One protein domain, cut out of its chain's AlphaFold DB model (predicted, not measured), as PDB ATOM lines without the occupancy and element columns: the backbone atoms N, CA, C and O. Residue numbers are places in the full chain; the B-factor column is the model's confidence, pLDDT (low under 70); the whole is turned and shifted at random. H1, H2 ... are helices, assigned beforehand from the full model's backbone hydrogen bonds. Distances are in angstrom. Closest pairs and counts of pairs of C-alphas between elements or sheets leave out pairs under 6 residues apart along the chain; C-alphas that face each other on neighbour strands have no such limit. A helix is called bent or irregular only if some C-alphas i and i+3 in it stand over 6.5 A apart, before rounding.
ATOM      1  N   ALA A   4     -11.920  68.129  23.073       93.12
ATOM      2  CA  ALA A   4     -12.968  67.249  22.554       93.12
ATOM      3  C   ALA A   4     -12.514  65.785  22.379       93.12
ATOM      4  O   ALA A   4     -13.339  64.884  22.415       93.12
ATOM      5  N   GLU A   5     -11.213  65.540  22.225       95.56
ATOM      6  CA  GLU A   5     -10.647  64.200  22.009       95.56
ATOM      7  C   GLU A   5     -10.101  63.580  23.302       95.56
ATOM      8  O   GLU A   5      -9.712  62.414  23.316       95.56
ATOM      9  N   ALA A   6     -10.046  64.349  24.394       96.56
ATOM     10  CA  ALA A   6      -9.387  63.936  25.630       96.56
ATOM     11  C   ALA A   6     -10.017  62.682  26.255       96.56
ATOM     12  O   ALA A   6      -9.294  61.816  26.743       96.56
ATOM     13  N   GLU A   7     -11.344  62.567  26.212       96.75
ATOM     14  CA  GLU A   7     -12.071  61.407  26.739       96.75
ATOM     15  C   GLU A   7     -11.801  60.150  25.901       96.75
ATOM     16  O   GLU A   7     -11.350  59.136  26.434       96.75
ATOM     17  N   ALA A   8     -11.923  60.250  24.575       96.75
ATOM     18  CA  ALA A   8     -11.604  59.151  23.665       96.75
ATOM     19  C   ALA A   8     -10.138  58.694  23.797       96.75
ATOM     20  O   ALA A   8      -9.846  57.497  23.795       96.75
ATOM     21  N   ALA A   9      -9.206  59.639  23.958       97.12
ATOM     22  CA  ALA A   9      -7.796  59.338  24.177       97.12
ATOM     23  C   ALA A   9      -7.550  58.621  25.517       97.12
ATOM     24  O   ALA A   9      -6.713  57.714  25.582       97.12
ATOM     25  N   LEU A  10      -8.270  58.998  26.579       97.81
ATOM     26  CA  LEU A  10      -8.189  58.339  27.884       97.81
ATOM     27  C   LEU A  10      -8.675  56.888  27.798       97.81
ATOM     28  O   LEU A  10      -7.984  55.983  28.275       97.81
ATOM     29  N   ASP A  11      -9.810  56.654  27.148       98.19
ATOM     30  CA  ASP A  11     -10.374  55.312  27.007       98.19
ATOM     31  C   ASP A  11      -9.505  54.416  26.120       98.19
ATOM     32  O   ASP A  11      -9.190  53.283  26.499       98.19
ATOM     33  N   ALA A  12      -9.002  54.942  25.000       98.12
ATOM     34  CA  ALA A  12      -8.035  54.240  24.159       98.12
ATOM     35  C   ALA A  12      -6.753  53.884  24.932       98.12
ATOM     36  O   ALA A  12      -6.212  52.782  24.784       98.12
ATOM     37  N   SER A  13      -6.283  54.788  25.798       98.19
ATOM     38  CA  SER A  13      -5.104  54.550  26.636       98.19
ATOM     39  C   SER A  13      -5.346  53.445  27.663       98.19
ATOM     40  O   SER A  13      -4.509  52.555  27.805       98.19
ATOM     41  N   ARG A  14      -6.505  53.444  28.334       98.56
ATOM     42  CA  ARG A  14      -6.896  52.383  29.280       98.56
ATOM     43  C   ARG A  14      -7.010  51.025  28.592       98.56
ATOM     44  O   ARG A  14      -6.458  50.044  29.087       98.56
ATOM     45  N   ALA A  15      -7.648  50.975  27.424       98.44
ATOM     46  CA  ALA A  15      -7.764  49.751  26.633       98.44
ATOM     47  C   ALA A  15      -6.391  49.227  26.178       98.44
ATOM     48  O   ALA A  15      -6.145  48.020  26.192       98.44
ATOM     49  N   ARG A  16      -5.465  50.120  25.797       98.44
ATOM     50  CA  ARG A  16      -4.084  49.739  25.480       98.44
ATOM     51  C   ARG A  16      -3.383  49.122  26.689       98.44
ATOM     52  O   ARG A  16      -2.839  48.034  26.545       98.44
ATOM     53  N   LEU A  17      -3.450  49.764  27.856       98.62
ATOM     54  CA  LEU A  17      -2.815  49.254  29.074       98.62
ATOM     55  C   LEU A  17      -3.329  47.861  29.456       98.62
ATOM     56  O   LEU A  17      -2.524  46.981  29.740       98.62
ATOM     57  N   ALA A  18      -4.642  47.627  29.383       98.38
ATOM     58  CA  ALA A  18      -5.221  46.313  29.672       98.38
ATOM     59  C   ALA A  18      -4.716  45.214  28.712       98.38
ATOM     60  O   ALA A  18      -4.349  44.120  29.146       98.38
ATOM     61  N   ARG A  19      -4.645  45.515  27.406       97.75
ATOM     62  CA  ARG A  19      -4.098  44.587  26.396       97.75
ATOM     63  C   ARG A  19      -2.614  44.306  26.617       97.75
ATOM     64  O   ARG A  19      -2.176  43.165  26.463       97.75
ATOM     65  N   GLU A  20      -1.847  45.334  26.965       98.25
ATOM     66  CA  GLU A  20      -0.415  45.211  27.237       98.25
ATOM     67  C   GLU A  20      -0.142  44.396  28.500       98.25
ATOM     68  O   GLU A  20       0.789  43.600  28.484       98.25
ATOM     69  N   GLU A  21      -0.953  44.529  29.554       98.50
ATOM     70  CA  GLU A  21      -0.810  43.706  30.761       98.50
ATOM     71  C   GLU A  21      -1.013  42.222  30.447       98.50
ATOM     72  O   GLU A  21      -0.123  41.413  30.697       98.50
ATOM     73  N   THR A  22      -2.118  41.892  29.769       97.56
ATOM     74  CA  THR A  22      -2.409  40.509  29.350       97.56
ATOM     75  C   THR A  22      -1.289  39.959  28.466       97.56
ATOM     76  O   THR A  22      -0.832  38.831  28.634       97.56
ATOM     77  N   THR A  23      -0.799  40.763  27.518       97.81
ATOM     78  CA  THR A  23       0.305  40.339  26.648       97.81
ATOM     79  C   THR A  23       1.596  40.128  27.436       97.81
ATOM     80  O   THR A  23       2.328  39.176  27.176       97.81
ATOM     81  N   ARG A  24       1.884  40.986  28.420       98.31
ATOM     82  CA  ARG A  24       3.088  40.885  29.249       98.31
ATOM     83  C   ARG A  24       3.081  39.624  30.105       98.31
ATOM     84  O   ARG A  24       4.134  39.008  30.252       98.31
ATOM     85  N   GLU A  25       1.929  39.230  30.638       98.38
ATOM     86  CA  GLU A  25       1.768  37.966  31.366       98.38
ATOM     87  C   GLU A  25       2.075  36.758  30.471       98.38
ATOM     88  O   GLU A  25       2.883  35.913  30.853       98.38
ATOM     89  N   ARG A  26       1.527  36.729  29.249       98.31
ATOM     90  CA  ARG A  26       1.775  35.666  28.254       98.31
ATOM     91  C   ARG A  26       3.235  35.595  27.805       98.31
ATOM     92  O   ARG A  26       3.832  34.529  27.722       98.31
ATOM     93  N   LEU A  27       3.862  36.743  27.557       98.06
ATOM     94  CA  LEU A  27       5.288  36.779  27.218       98.06
ATOM     95  C   LEU A  27       6.150  36.259  28.378       98.06
ATOM     96  O   LEU A  27       7.097  35.509  28.158       98.06
ATOM     97  N   ARG A  28       5.814  36.619  29.626       98.38
ATOM     98  CA  ARG A  28       6.516  36.118  30.821       98.38
ATOM     99  C   ARG A  28       6.313  34.620  31.049       98.38
ATOM    100  O   ARG A  28       7.205  33.998  31.614       98.38
ATOM    101  N   SER A  29       5.187  34.047  30.620       98.25
ATOM    102  CA  SER A  29       4.953  32.597  30.677       98.25
ATOM    103  C   SER A  29       5.679  31.819  29.571       98.25
ATOM    104  O   SER A  29       5.669  30.591  29.595       98.25
ATOM    105  N   GLY A  30       6.351  32.512  28.643       98.12
ATOM    106  CA  GLY A  30       7.139  31.909  27.569       98.12
ATOM    107  C   GLY A  30       6.400  31.779  26.238       98.12
ATOM    108  O   GLY A  30       6.935  31.175  25.309       98.12
ATOM    109  N   GLU A  31       5.198  32.343  26.105       98.12
ATOM    110  CA  GLU A  31       4.527  32.408  24.808       98.12
ATOM    111  C   GLU A  31       5.275  33.357  23.860       98.12
ATOM    112  O   GLU A  31       5.676  34.461  24.235       98.12
ATOM    113  N   LEU A  32       5.451  32.948  22.604       97.75
ATOM    114  CA  LEU A  32       6.176  33.742  21.617       97.75
ATOM    115  C   LEU A  32       5.284  34.840  21.029       97.75
ATOM    116  O   LEU A  32       4.150  34.594  20.618       97.75
ATOM    117  N   GLY A  33       5.830  36.048  20.877       96.56
ATOM    118  CA  GLY A  33       5.111  37.177  20.270       96.56
ATOM    119  C   GLY A  33       4.584  36.889  18.857       96.56
ATOM    120  O   GLY A  33       3.490  37.326  18.506       96.56
ATOM    121  N   VAL A  34       5.318  36.095  18.067       97.38
ATOM    122  CA  VAL A  34       4.886  35.675  16.719       97.38
ATOM    123  C   VAL A  34       3.609  34.831  16.732       97.38
ATOM    124  O   VAL A  34       2.855  34.870  15.762       97.38
ATOM    125  N   ASP A  35       3.343  34.126  17.832       96.50
ATOM    126  CA  ASP A  35       2.131  33.332  18.036       96.50
ATOM    127  C   ASP A  35       1.016  34.178  18.662       96.50
ATOM    128  O   ASP A  35      -0.112  34.166  18.174       96.50
ATOM    129  N   ILE A  36       1.341  34.998  19.672       96.94
ATOM    130  CA  ILE A  36       0.397  35.921  20.334       96.94
ATOM    131  C   ILE A  36      -0.321  36.817  19.319       96.94
ATOM    132  O   ILE A  36      -1.529  37.027  19.427       96.94
ATOM    133  N   TYR A  37       0.423  37.338  18.342       96.12
ATOM    134  CA  TYR A  37      -0.077  38.266  17.330       96.12
ATOM    135  C   TYR A  37      -0.383  37.598  15.979       96.12
ATOM    136  O   TYR A  37      -0.618  38.304  15.000       96.12
ATOM    137  N   ALA A  38      -0.369  36.260  15.908       95.31
ATOM    138  CA  ALA A  38      -0.598  35.483  14.684       95.31
ATOM    139  C   ALA A  38       0.279  35.913  13.485       95.31
ATOM    140  O   ALA A  38      -0.123  35.810  12.323       95.31
ATOM    141  N   LEU A  39       1.501  36.380  13.755       97.75
ATOM    142  CA  LEU A  39       2.394  36.949  12.743       97.75
ATOM    143  C   LEU A  39       2.992  35.897  11.819       97.75
ATOM    144  O   LEU A  39       3.404  36.247  10.722       97.75
ATOM    145  N   ARG A  40       3.017  34.617  12.211       97.25
ATOM    146  CA  ARG A  40       3.540  33.544  11.348       97.25
ATOM    147  C   ARG A  40       2.834  33.492   9.996       97.25
ATOM    148  O   ARG A  40       3.495  33.337   8.976       97.25
ATOM    149  N   ARG A  41       1.509  33.684   9.984       96.06
ATOM    150  CA  ARG A  41       0.737  33.760   8.739       96.06
ATOM    151  C   ARG A  41       1.140  34.979   7.916       96.06
ATOM    152  O   ARG A  41       1.411  34.838   6.737       96.06
ATOM    153  N   THR A  42       1.234  36.147   8.547       97.31
ATOM    154  CA  THR A  42       1.659  37.382   7.873       97.31
ATOM    155  C   THR A  42       3.057  37.251   7.270       97.31
ATOM    156  O   THR A  42       3.279  37.683   6.150       97.31
ATOM    157  N   LEU A  43       3.998  36.637   7.990       98.06
ATOM    158  CA  LEU A  43       5.355  36.392   7.505       98.06
ATOM    159  C   LEU A  43       5.343  35.468   6.278       98.06
ATOM    160  O   LEU A  43       5.986  35.787   5.283       98.06
ATOM    161  N   ALA A  44       4.558  34.388   6.316       96.94
ATOM    162  CA  ALA A  44       4.382  33.499   5.169       96.94
ATOM    163  C   ALA A  44       3.739  34.217   3.966       96.94
ATOM    164  O   ALA A  44       4.232  34.099   2.849       96.94
ATOM    165  N   ASP A  45       2.693  35.019   4.198       97.31
ATOM    166  CA  ASP A  45       2.018  35.808   3.157       97.31
ATOM    167  C   ASP A  45       2.958  36.866   2.534       97.31
ATOM    168  O   ASP A  45       2.773  37.262   1.382       97.31
ATOM    169  N   LEU A  46       3.978  37.313   3.275       98.19
ATOM    170  CA  LEU A  46       5.024  38.232   2.812       98.19
ATOM    171  C   LEU A  46       6.233  37.526   2.172       98.19
ATOM    172  O   LEU A  46       7.164  38.208   1.748       98.19
ATOM    173  N   GLY A  47       6.234  36.192   2.090       97.50
ATOM    174  CA  GLY A  47       7.324  35.416   1.494       97.50
ATOM    175  C   GLY A  47       8.569  35.297   2.376       97.50
ATOM    176  O   GLY A  47       9.669  35.143   1.858       97.50
TER     177      GLY A  47
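Overview. This is residues 4 to 47 of the 57 residues of an uncharacterized protein of Actinobacteria bacterium (UniProt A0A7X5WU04). The model is a flat, open V with unequal arms: one long helix, H1, makes the longer arm, and two short helices, H2 and H3, follow one another along the shorter arm. The chain turns at the end of H1, and residues 4 to 22 of H1 stick out free. The printed part has 44 residues with three named helices, in the order H1, H2, H3, and no named strand; its class is all helix. It is extended, with a radius of gyration of the C-alphas of 14.6 A and spans of 43 by 27 by 7 A.

Arrangement. H1, residues 4 to 28, touches no helix but is near H2, residues 33 to 36. These two are close but not clearly touching; their closest C-alphas, those of Leu 27 and Gly 33, are 7.0 A apart. H2 and H3, residues 39 to 45, are also close but not clearly touching, with the closest C-alphas, those of Val 34 and Arg 40, 5.9 A apart. H1 and H3 are apart. Every O i to N i+4 pair is within hydrogen-bond range in H3, and 20 of 21 are in H1; H2 is too short for such a pair, but its one O i to N i+3 pair is within range.

Along the chain. H1 begins at C-alpha 4, (-12.968, 67.249, 22.554), and ends at C-alpha 28, (6.516, 36.118, 30.821), 37.6 A away. It is irregular: C-alphas 4 and 7 are 7.2 A apart. H2 measures 4.9 A from first to last C-alpha. H3 measures 9.7 A and ends at C-alpha 45, (2.018, 35.808, 3.157).

Size, cuts and confidence. The two C-alphas farthest apart, those of Ala 4 and Gly 47, are 43.2 A apart. The links H1 to H2 and H2 to H3 are tight. The printed part has no cut. Its mean pLDDT is 97.5, and no printed residue is under 70.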